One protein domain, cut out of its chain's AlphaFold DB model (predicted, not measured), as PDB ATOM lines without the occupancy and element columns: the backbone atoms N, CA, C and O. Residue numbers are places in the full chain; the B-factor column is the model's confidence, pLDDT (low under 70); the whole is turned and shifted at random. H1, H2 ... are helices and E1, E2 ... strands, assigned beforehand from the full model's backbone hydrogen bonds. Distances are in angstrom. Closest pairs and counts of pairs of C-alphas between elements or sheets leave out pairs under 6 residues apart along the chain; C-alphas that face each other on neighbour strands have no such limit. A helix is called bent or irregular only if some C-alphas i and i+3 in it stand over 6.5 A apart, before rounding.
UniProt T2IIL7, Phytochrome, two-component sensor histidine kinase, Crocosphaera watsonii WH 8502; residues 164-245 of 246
ATOM      1  N   LYS A 164     226.037 164.427 181.178       79.00
ATOM      2  CA  LYS A 164     226.490 164.429 182.576       79.00
ATOM      3  C   LYS A 164     227.475 163.299 182.889       79.00
ATOM      4  O   LYS A 164     228.369 163.497 183.704       79.00
ATOM      5  N   HIS A 165     227.324 162.129 182.271       81.81
ATOM      6  CA  HIS A 165     228.190 160.980 182.544       81.81
ATOM      7  C   HIS A 165     229.568 161.137 181.896       81.81
ATOM      8  O   HIS A 165     230.571 160.967 182.587       81.81
ATOM      9  N   ASP A 166     229.611 161.566 180.631       81.06
ATOM     10  CA  ASP A 166     230.866 161.815 179.904       81.06
ATOM     11  C   ASP A 166     231.676 162.928 180.577       81.06
ATOM     12  O   ASP A 166     232.901 162.874 180.665       81.06
ATOM     13  N   PHE A 167     230.982 163.926 181.128       82.88
ATOM     14  CA  PHE A 167     231.590 164.969 181.940       82.88
ATOM     15  C   PHE A 167     232.311 164.419 183.186       82.88
ATOM     16  O   PHE A 167     233.465 164.779 183.431       82.88
ATOM     17  N   ILE A 168     231.663 163.547 183.969       83.56
ATOM     18  CA  ILE A 168     232.265 162.978 185.186       83.56
ATOM     19  C   ILE A 168     233.445 162.063 184.844       83.56
ATOM     20  O   ILE A 168     234.481 162.151 185.507       83.56
ATOM     21  N   ASP A 169     233.324 161.241 183.800       82.81
ATOM     22  CA  ASP A 169     234.423 160.396 183.323       82.81
ATOM     23  C   ASP A 169     235.634 161.242 182.907       82.81
ATOM     24  O   ASP A 169     236.749 161.009 183.382       82.81
ATOM     25  N   ASN A 170     235.412 162.295 182.115       81.31
ATOM     26  CA  ASN A 170     236.470 163.200 181.671       81.31
ATOM     27  C   ASN A 170     237.154 163.923 182.837       81.31
ATOM     28  O   ASN A 170     238.380 164.029 182.859       81.31
ATOM     29  N   ILE A 171     236.395 164.390 183.831       82.88
ATOM     30  CA  ILE A 171     236.958 165.044 185.018       82.88
ATOM     31  C   ILE A 171     237.793 164.080 185.846       82.88
ATOM     32  O   ILE A 171     238.880 164.435 186.301       82.88
ATOM     33  N   ILE A 172     237.303 162.868 186.081       84.75
ATOM     34  CA  ILE A 172     238.030 161.906 186.904       84.75
ATOM     35  C   ILE A 172     239.314 161.464 186.205       84.75
ATOM     36  O   ILE A 172     240.350 161.337 186.861       84.75
ATOM     37  N   GLN A 173     239.282 161.294 184.885       81.69
ATOM     38  CA  GLN A 173     240.466 160.935 184.111       81.69
ATOM     39  C   GLN A 173     241.483 162.081 184.036       81.69
ATOM     40  O   GLN A 173     242.654 161.862 184.336       81.69
ATOM     41  N   LYS A 174     241.052 163.303 183.693       80.69
ATOM     42  CA  LYS A 174     241.955 164.451 183.480       80.69
ATOM     43  C   LYS A 174     242.391 165.142 184.773       80.69
ATOM     44  O   LYS A 174     243.502 165.659 184.853       80.69
ATOM     45  N   ASN A 175     241.520 165.196 185.780       79.06
ATOM     46  CA  ASN A 175     241.714 165.997 186.992       79.06
ATOM     47  C   ASN A 175     241.739 165.165 188.279       79.06
ATOM     48  O   ASN A 175     242.070 165.720 189.328       79.06
ATOM     49  N   GLY A 176     241.437 163.862 188.224       81.00
ATOM     50  CA  GLY A 176     241.398 162.971 189.389       81.00
ATOM     51  C   GLY A 176     242.638 163.084 190.273       81.00
ATOM     52  O   GLY A 176     242.520 163.319 191.472       81.00
ATOM     53  N   ASP A 177     243.830 163.027 189.677       84.12
ATOM     54  CA  ASP A 177     245.094 163.099 190.421       84.12
ATOM     55  C   ASP A 177     245.348 164.490 191.026       84.12
ATOM     56  O   ASP A 177     245.910 164.606 192.115       84.12
ATOM     57  N   SER A 178     244.890 165.562 190.366       80.75
ATOM     58  CA  SER A 178     244.940 166.914 190.936       80.75
ATOM     59  C   SER A 178     244.004 167.063 192.135       80.75
ATOM     60  O   SER A 178     244.390 167.699 193.113       80.75
ATOM     61  N   PHE A 179     242.806 166.465 192.098       81.94
ATOM     62  CA  PHE A 179     241.909 166.463 193.255       81.94
ATOM     63  C   PHE A 179     242.519 165.707 194.421       81.94
ATOM     64  O   PHE A 179     242.595 166.262 195.509       81.94
ATOM     65  N   LEU A 180     242.999 164.482 194.191       85.75
ATOM     66  CA  LEU A 180     243.601 163.655 195.237       85.75
ATOM     67  C   LEU A 180     244.759 164.377 195.932       85.75
ATOM     68  O   LEU A 180     244.790 164.433 197.160       85.75
ATOM     69  N   LYS A 181     245.646 165.020 195.162       84.50
ATOM     70  CA  LYS A 181     246.727 165.852 195.713       84.50
ATOM     71  C   LYS A 181     246.199 167.047 196.503       84.50
ATOM     72  O   LYS A 181     246.697 167.315 197.591       84.50
ATOM     73  N   LEU A 182     245.188 167.745 195.986       78.81
ATOM     74  CA  LEU A 182     244.614 168.921 196.635       78.81
ATOM     75  C   LEU A 182     244.036 168.578 198.016       78.81
ATOM     76  O   LEU A 182     244.354 169.239 198.996       78.81
ATOM     77  N   ILE A 183     243.216 167.533 198.115       80.06
ATOM     78  CA  ILE A 183     242.599 167.135 199.392       80.06
ATOM     79  C   ILE A 183     243.478 166.186 200.218       80.06
ATOM     80  O   ILE A 183     243.008 165.652 201.219       80.06
ATOM     81  N   SER A 184     244.736 165.966 199.812       81.19
ATOM     82  CA  SER A 184     245.646 164.977 200.413       81.19
ATOM     83  C   SER A 184     244.983 163.605 200.622       81.19
ATOM     84  O   SER A 184     245.205 162.933 201.628       81.19
ATOM     85  N   ALA A 185     244.131 163.195 199.681       86.12
ATOM     86  CA  ALA A 185     243.378 161.952 199.756       86.12
ATOM     87  C   ALA A 185     244.023 160.866 198.900       86.12
ATOM     88  O   ALA A 185     244.600 161.132 197.847       86.12
ATOM     89  N   ARG A 186     243.866 159.614 199.333       87.75
ATOM     90  CA  ARG A 186     244.327 158.448 198.569       87.75
ATOM     91  C   ARG A 186     243.323 157.994 197.516       87.75
ATOM     92  O   ARG A 186     243.735 157.356 196.556       87.75
ATOM     93  N   GLY A 187     242.044 158.341 197.664       89.44
ATOM     94  CA  GLY A 187     241.001 157.993 196.706       89.44
ATOM     95  C   GLY A 187     239.797 158.930 196.742       89.44
ATOM     96  O   GLY A 187     239.557 159.626 197.729       89.44
ATOM     97  N   ILE A 188     239.051 158.952 195.639       89.50
ATOM     98  CA  ILE A 188     237.840 159.751 195.443       89.50
ATOM     99  C   ILE A 188     236.763 158.898 194.777       89.50
ATOM    100  O   ILE A 188     237.052 158.133 193.856       89.50
ATOM    101  N   ALA A 189     235.520 159.045 195.236       90.06
ATOM    102  CA  ALA A 189     234.351 158.426 194.634       90.06
ATOM    103  C   ALA A 189     233.284 159.486 194.338       90.06
ATOM    104  O   ALA A 189     232.931 160.271 195.216       90.06
ATOM    105  N   ILE A 190     232.758 159.491 193.113       89.19
ATOM    106  CA  ILE A 190     231.639 160.339 192.692       89.19
ATOM    107  C   ILE A 190     230.460 159.424 192.374       89.19
ATOM    108  O   ILE A 190     230.569 158.535 191.529       89.19
ATOM    109  N   CYS A 191     229.339 159.632 193.060       88.31
ATOM    110  CA  CYS A 191     228.085 158.941 192.783       88.31
ATOM    111  C   CYS A 191     227.135 159.922 192.103       88.31
ATOM    112  O   CYS A 191     226.754 160.922 192.708       88.31
ATOM    113  N   LEU A 192     226.780 159.640 190.853       85.25
ATOM    114  CA  LEU A 192     225.784 160.402 190.110       85.25
ATOM    115  C   LEU A 192     224.719 159.431 189.612       85.25
ATOM    116  O   LEU A 192     225.035 158.440 188.943       85.25
ATOM    117  N   ASP A 193     223.471 159.711 189.977       83.38
ATOM    118  CA  ASP A 193     222.341 158.806 189.792       83.38
ATOM    119  C   ASP A 193     222.673 157.421 190.390       83.38
ATOM    120  O   ASP A 193     222.937 157.311 191.588       83.38
ATOM    121  N   ASN A 194     222.753 156.374 189.561       81.88
ATOM    122  CA  ASN A 194     223.117 155.013 189.978       81.88
ATOM    123  C   ASN A 194     224.542 154.579 189.587       81.88
ATOM    124  O   ASN A 194     224.930 153.425 189.842       81.88
ATOM    125  N   LYS A 195     225.331 155.473 188.974       87.12
ATOM    126  CA  LYS A 195     226.713 155.200 188.562       87.12
ATOM    127  C   LYS A 195     227.703 155.722 189.596       87.12
ATOM    128  O   LYS A 195     227.599 156.841 190.088       87.12
ATOM    129  N   ILE A 196     228.690 154.880 189.892       90.62
ATOM    130  CA  ILE A 196     229.803 155.211 190.780       90.62
ATOM    131  C   ILE A 196     231.084 155.225 189.969       90.62
ATOM    132  O   ILE A 196     231.473 154.208 189.373       90.62
ATOM    133  N   TYR A 197     231.745 156.365 190.041       89.81
ATOM    134  CA  TYR A 197     233.046 156.629 189.471       89.81
ATOM    135  C   TYR A 197     234.072 156.717 190.590       89.81
ATOM    136  O   TYR A 197     233.788 157.302 191.633       89.81
ATOM    137  N   VAL A 198     235.243 156.119 190.396       91.06
ATOM    138  CA  VAL A 198     236.291 156.048 191.420       91.06
ATOM    139  C   VAL A 198     237.658 156.325 190.812       91.06
ATOM    140  O   VAL A 198     237.891 156.004 189.647       91.06
ATOM    141  N   LYS A 199     238.564 156.892 191.606       90.00
ATOM    142  CA  LYS A 199     239.980 157.071 191.262       90.00
ATOM    143  C   LYS A 199     240.830 156.991 192.525       90.00
ATOM    144  O   LYS A 199     240.432 157.502 193.570       90.00
ATOM    145  N   GLY A 200     242.008 156.387 192.400       88.88
ATOM    146  CA  GLY A 200     242.918 156.144 193.517       88.88
ATOM    147  C   GLY A 200     242.500 154.935 194.355       88.88
ATOM    148  O   GLY A 200     241.781 154.055 193.885       88.88
ATOM    149  N   ASN A 201     242.965 154.896 195.599       89.44
ATOM    150  CA  ASN A 201     242.654 153.846 196.555       89.44
ATOM    151  C   ASN A 201     241.294 154.104 197.220       89.44
ATOM    152  O   ASN A 201     241.175 154.964 198.094       89.44
ATOM    153  N   THR A 202     240.262 153.388 196.779       89.38
ATOM    154  CA  THR A 202     238.885 153.531 197.275       89.38
ATOM    155  C   THR A 202     238.288 152.177 197.652       89.38
ATOM    156  O   THR A 202     238.598 151.190 196.979       89.38
ATOM    157  N   PRO A 203     237.326 152.129 198.593       88.50
ATOM    158  CA  PRO A 203     236.523 150.933 198.823       88.50
ATOM    159  C   PRO A 203     235.822 150.433 197.553       88.50
ATOM    160  O   PRO A 203     235.583 151.181 196.600       88.50
ATOM    161  N   LYS A 204     235.424 149.159 197.536       88.88
ATOM    162  CA  LYS A 204     234.707 148.565 196.396       88.88
ATOM    163  C   LYS A 204     233.382 149.301 196.160       88.88
ATOM    164  O   LYS A 204     232.707 149.715 197.099       88.88
ATOM    165  N   LYS A 205     232.911 149.372 194.909       88.88
ATOM    166  CA  LYS A 205     231.647 150.067 194.561       88.88
ATOM    167  C   LYS A 205     230.440 149.626 195.410       88.88
ATOM    168  O   LYS A 205     229.616 150.462 195.763       88.88
ATOM    169  N   LYS A 206     230.349 148.340 195.782       86.81
ATOM    170  CA  LYS A 206     229.302 147.821 196.692       86.81
ATOM    171  C   LYS A 206     229.383 148.444 198.093       86.81
ATOM    172  O   LYS A 206     228.364 148.829 198.652       86.81
ATOM    173  N   GLN A 207     230.597 148.569 198.624       85.94
ATOM    174  CA  GLN A 207     230.876 149.180 199.920       85.94
ATOM    175  C   GLN A 207     230.571 150.689 199.905       85.94
ATOM    176  O   GLN A 207     229.952 151.198 200.833       85.94
ATOM    177  N   ILE A 208     230.916 151.383 198.814       88.06
ATOM    178  CA  ILE A 208     230.573 152.801 198.611       88.06
ATOM    179  C   ILE A 208     229.048 153.003 198.573       88.06
ATOM    180  O   ILE A 208     228.547 153.908 199.235       88.06
ATOM    181  N   LYS A 209     228.294 152.149 197.859       87.62
ATOM    182  CA  LYS A 209     226.816 152.211 197.847       87.62
ATOM    183  C   LYS A 209     226.225 152.075 199.246       87.62
ATOM    184  O   LYS A 209     225.361 152.864 199.611       87.62
ATOM    185  N   ALA A 210     226.710 151.104 200.021       85.69
ATOM    186  CA  ALA A 210     226.268 150.910 201.399       85.69
ATOM    187  C   ALA A 210     226.571 152.143 202.265       85.69
ATOM    188  O   ALA A 210     225.696 152.614 202.977       85.69
ATOM    189  N   LEU A 211     227.768 152.732 202.151       85.19
ATOM    190  CA  LEU A 211     228.117 153.959 202.877       85.19
ATOM    191  C   LEU A 211     227.181 155.133 202.531       85.19
ATOM    192  O   LEU A 211     226.769 155.875 203.422       85.19
ATOM    193  N   ILE A 212     226.843 155.315 201.253       85.38
ATOM    194  CA  ILE A 212     225.945 156.396 200.827       85.38
ATOM    195  C   ILE A 212     224.546 156.189 201.415       85.38
ATOM    196  O   ILE A 212     224.028 157.089 202.078       85.38
ATOM    197  N   ASN A 213     223.969 155.002 201.217       85.12
ATOM    198  CA  ASN A 213     222.588 154.713 201.599       85.12
ATOM    199  C   ASN A 213     222.402 154.596 203.114       85.12
ATOM    200  O   ASN A 213     221.484 155.198 203.667       85.12
ATOM    201  N   ASP A 214     223.290 153.864 203.785       83.81
ATOM    202  CA  ASP A 214     223.122 153.506 205.194       83.81
ATOM    203  C   ASP A 214     223.583 154.637 206.131       83.81
ATOM    204  O   ASP A 214     223.206 154.658 207.301       83.81
ATOM    205  N   PHE A 215     224.422 155.571 205.654       80.06
ATOM    206  CA  PHE A 215     225.087 156.542 206.532       80.06
ATOM    207  C   PHE A 215     225.064 157.997 206.057       80.06
ATOM    208  O   PHE A 215     224.848 158.881 206.887       80.06
ATOM    209  N   LEU A 216     225.296 158.286 204.771       82.69
ATOM    210  CA  LEU A 216     225.368 159.676 204.296       82.69
ATOM    211  C   LEU A 216     223.982 160.288 204.047       82.69
ATOM    212  O   LEU A 216     223.715 161.382 204.549       82.69
ATOM    213  N   LEU A 217     223.088 159.586 203.340       81.62
ATOM    214  CA  LEU A 217     221.733 160.077 203.042       81.62
ATOM    215  C   LEU A 217     220.908 160.423 204.299       81.62
ATOM    216  O   LEU A 217     220.278 161.484 204.309       81.62
ATOM    217  N   PRO A 218     220.939 159.631 205.394       82.81
ATOM    218  CA  PRO A 218     220.186 159.956 206.606       82.81
ATOM    219  C   PRO A 218     220.636 161.245 207.313       82.81
ATOM    220  O   PRO A 218     219.854 161.842 208.049       82.81
ATOM    221  N   LYS A 219     221.886 161.692 207.122       79.44
ATOM    222  CA  LYS A 219     222.472 162.796 207.905       79.44
ATOM    223  C   LYS A 219     222.124 164.199 207.405       79.44
ATOM    224  O   LYS A 219     222.332 165.137 208.169       79.44
ATOM    225  N   LYS A 220     221.628 164.353 206.168       75.12
ATOM    226  CA  LYS A 220     221.204 165.637 205.558       75.12
ATOM    227  C   LYS A 220     222.156 166.823 205.837       75.12
ATOM    228  O   LYS A 220     221.713 167.898 206.227       75.12
ATOM    229  N   LYS A 221     223.470 166.628 205.675       76.94
ATOM    230  CA  LYS A 221     224.482 167.697 205.781       76.94
ATOM    231  C   LYS A 221     225.107 167.965 204.418       76.94
ATOM    232  O   LYS A 221     225.407 167.009 203.709       76.94
ATOM    233  N   ASP A 222     225.391 169.231 204.121       76.81
ATOM    234  CA  ASP A 222     226.065 169.633 202.876       76.81
ATOM    235  C   ASP A 222     227.502 169.101 202.792       76.81
ATOM    236  O   ASP A 222     227.981 168.732 201.723       76.81
ATOM    237  N   VAL A 223     228.198 169.037 203.935       80.94
ATOM    238  CA  VAL A 223     229.558 168.498 204.044       80.94
ATOM    239  C   VAL A 223     229.681 167.664 205.316       80.94
ATOM    240  O   VAL A 223     229.271 168.080 206.403       80.94
ATOM    241  N   PHE A 224     230.284 166.483 205.187       80.50
ATOM    242  CA  PHE A 224     230.624 165.604 206.301       80.50
ATOM    243  C   PHE A 224     232.139 165.369 206.323       80.50
ATOM    244  O   PHE A 224     232.700 164.889 205.341       80.50
ATOM    245  N   LEU A 225     232.793 165.704 207.437       78.00
ATOM    246  CA  LEU A 225     234.226 165.496 207.652       78.00
ATOM    247  C   LEU A 225     234.431 164.746 208.969       78.00
ATOM    248  O   LEU A 225     233.872 165.134 209.994       78.00
ATOM    249  N   GLN A 226     235.239 163.686 208.939       70.94
ATOM    250  CA  GLN A 226     235.605 162.926 210.127       70.94
ATOM    251  C   GLN A 226     237.090 162.568 210.078       70.94
ATOM    252  O   GLN A 226     237.571 162.036 209.081       70.94
ATOM    253  N   ILE A 227     237.802 162.893 211.155       64.81
ATOM    254  CA  ILE A 227     239.231 162.623 211.317       64.81
ATOM    255  C   ILE A 227     239.363 161.363 212.170       64.81
ATOM    256  O   ILE A 227     238.802 161.298 213.264       64.81
ATOM    257  N   PHE A 228     240.086 160.364 211.669       60.12
ATOM    258  CA  PHE A 228     240.397 159.155 212.422       60.12
ATOM    259  C   PHE A 228     241.703 159.369 213.191       60.12
ATOM    260  O   PHE A 228     242.784 159.322 212.609       60.12
ATOM    261  N   SER A 229     241.613 159.608 214.497       45.59
ATOM    262  CA  SER A 229     242.699 159.295 215.430       45.59
ATOM    263  C   SER A 229     242.332 158.003 216.162       45.59
ATOM    264  O   SER A 229     241.154 157.679 216.292       45.59
ATOM    265  N   GLN A 230     243.323 157.234 216.619       43.22
ATOM    266  CA  GLN A 230     243.169 155.892 217.214       43.22
ATOM    267  C   GLN A 230     242.249 155.803 218.458       43.22
ATOM    268  O   GLN A 230     242.071 154.728 219.022       43.22
ATOM    269  N   SER A 231     241.618 156.891 218.887       37.38
ATOM    270  CA  SER A 231     240.674 156.934 219.998       37.38
ATOM    271  C   SER A 231     239.226 156.859 219.502       37.38
ATOM    272  O   SER A 231     238.747 157.767 218.832       37.38
ATOM    273  N   HIS A 232     238.573 155.747 219.851       45.62
ATOM    274  CA  HIS A 232     237.136 155.444 219.884       45.62
ATOM    275  C   HIS A 232     236.119 156.549 219.502       45.62
ATOM    276  O   HIS A 232     236.210 157.670 219.989       45.62
ATOM    277  N   ILE A 233     235.038 156.099 218.815       46.69
ATOM    278  CA  ILE A 233     233.714 156.741 218.540       46.69
ATOM    279  C   ILE A 233     233.618 157.328 217.098       46.69
ATOM    280  O   ILE A 233     234.563 157.940 216.630       46.69
ATOM    281  N   LEU A 234     232.585 157.204 216.238       42.97
ATOM    282  CA  LEU A 234     231.197 156.696 216.207       42.97
ATOM    283  C   LEU A 234     230.955 156.231 214.743       42.97
ATOM    284  O   LEU A 234     230.613 157.029 213.871       42.97
ATOM    285  N   PHE A 235     231.192 154.962 214.427       53.06
ATOM    286  CA  PHE A 235     230.720 154.357 213.174       53.06
ATOM    287  C   PHE A 235     230.006 153.056 213.547       53.06
ATOM    288  O   PHE A 235     230.504 152.361 214.439       53.06
ATOM    289  N   PRO A 236     228.889 152.697 212.886       56.81
ATOM    290  CA  PRO A 236     228.386 151.329 212.927       56.81
ATOM    291  C   PRO A 236     229.543 150.375 212.607       56.81
ATOM    292  O   PRO A 236     230.299 150.644 211.670       56.81
ATOM    293  N   GLU A 237     229.717 149.282 213.356       57.16
ATOM    294  CA  GLU A 237     230.857 148.352 213.200       57.16
ATOM    295  C   GLU A 237     231.102 147.917 211.746       57.16
ATOM    296  O   GLU A 237     232.240 147.719 211.316       57.16
ATOM    297  N   LYS A 238     230.022 147.861 210.962       55.41
ATOM    298  CA  LYS A 238     229.997 147.564 209.530       55.41
ATOM    299  C   LYS A 238     230.914 148.468 208.693       55.41
ATOM    300  O   LYS A 238     231.484 148.004 207.714       55.41
ATOM    301  N   LEU A 239     231.082 149.733 209.080       55.41
ATOM    302  CA  LEU A 239     231.916 150.719 208.386       55.41
ATOM    303  C   LEU A 239     233.360 150.771 208.895       55.41
ATOM    304  O   LEU A 239     234.256 151.089 208.119       55.41
ATOM    305  N   LYS A 240     233.607 150.375 210.151       57.25
ATOM    306  CA  LYS A 240     234.974 150.151 210.649       57.25
ATOM    307  C   LYS A 240     235.659 149.023 209.879       57.25
ATOM    308  O   LYS A 240     236.762 149.226 209.391       57.25
ATOM    309  N   LYS A 241     234.975 147.888 209.684       58.75
ATOM    310  CA  LYS A 241     235.488 146.768 208.865       58.75
ATOM    311  C   LYS A 241     235.794 147.176 207.422       58.75
ATOM    312  O   LYS A 241     236.724 146.677 206.815       58.75
ATOM    313  N   LEU A 242     235.005 148.102 206.889       56.31
ATOM    314  CA  LEU A 242     235.047 148.552 205.500       56.31
ATOM    315  C   LEU A 242     236.197 149.545 205.229       56.31
ATOM    316  O   LEU A 242     236.648 149.661 204.095       56.31
ATOM    317  N   LEU A 243     236.676 150.236 206.271       56.16
ATOM    318  CA  LEU A 243     237.793 151.185 206.215       56.16
ATOM    319  C   LEU A 243     239.105 150.625 206.792       56.16
ATOM    320  O   LEU A 243     240.148 151.202 206.531       56.16
ATOM    321  N   GLN A 244     239.080 149.515 207.542       54.78
ATOM    322  CA  GLN A 244     240.289 148.826 208.035       54.78
ATOM    323  C   GLN A 244     241.119 148.160 206.923       54.78
ATOM    324  O   GLN A 244     242.267 147.798 207.160       54.78
ATOM    325  N   GLU A 245     240.554 147.997 205.724       52.59
ATOM    326  CA  GLU A 245     241.223 147.388 204.566       52.59
ATOM    327  C   GLU A 245     242.057 148.394 203.726       52.59
ATOM    328  O   GLU A 245     242.627 147.985 202.714       52.59
TER     329      GLU A 245
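This is residues 164 to 245 of the 246 residues of the protein "Phytochrome, two-component sensor histidine kinase" of Crocosphaera watsonii WH 8502 (UniProt T2IIL7). A two-stranded hairpin, E1 and E2, stands between two helices, with the long kinked helix H1 packed on one side of it and the first part of H2, residues 205 to 212, on the other. Beyond H2 a long loop swings out and folds back to the short helix H3, near H2 at the end of the domain away from H1; residues 217 to 223, of which 217 to 219 belong to H2, and 227 to 233 stick out. The printed part has 82 residues, with three named helices and two named strands in the order H1, E1, E2, H2, H3; the sheet, order E1 - E2, is antiparallel and the class is mixed, helices and strands. The whole is only just compact, close to loose, with a radius of gyration of the C-alphas of 13.8 A, and only just elongated, spanning 39 by 26 by 24 A.

E1 is residues 187 to 192, 16.8 A long, and E2 is residues 195 to 200, 17.0 A. H1, residues 164 to 182, begins with C-alpha 164 at (226.490, 164.429, 182.576) and measures 23.4 A. H2, residues 205 to 219, measures 20.6 A, with C-alpha 205 at (231.647, 150.067, 194.561). H3, residues 237 to 243, measures 10.2 A and ends with C-alpha 243 at (237.793, 151.185, 206.215).

E1 and E2 form a hairpin, antiparallel with 167 degrees between their directions; N 190 and O 197 are 2.8 A apart and N 197 and O 190 2.9 A, both within hydrogen-bond range. H1 has a kink of 62 degrees near residue 175 and is irregular, with C-alphas 174 and 177 7.7 A apart. The closest C-alphas of H1 and E2 are those of Gly 176 and Lys 199, 6.4 A apart; those of H1 and E1 are Leu 180 and Gly 187, also 6.4 A. The closest C-alphas of H2 and E2, those of Lys 205 and Ile 196, are 6.6 A apart. H2 is irregular, with C-alphas 214 and 217 7.1 A apart. H2 and H3 are close but not clearly touching, with the C-alphas of Gln 207 and Leu 242 closest at 7.0 A; they run opposite ways at a steep tilt of 53 degrees. H1 is apart from H2 and H3. O i to N i+4 pairs are within hydrogen-bond range in 13 of 15 cases in H1, 8 of 11 in H2 and 2 of 3 in H3.

The two farthest C-alphas, of Asp 166 and Ser 231, are 41.6 A apart. The printed part has no cut. The link from H2 to H3, 17 residues, is long; the other links are tight. The mean pLDDT of the printed part is 76.7, and residues 227 to 245 are under 70.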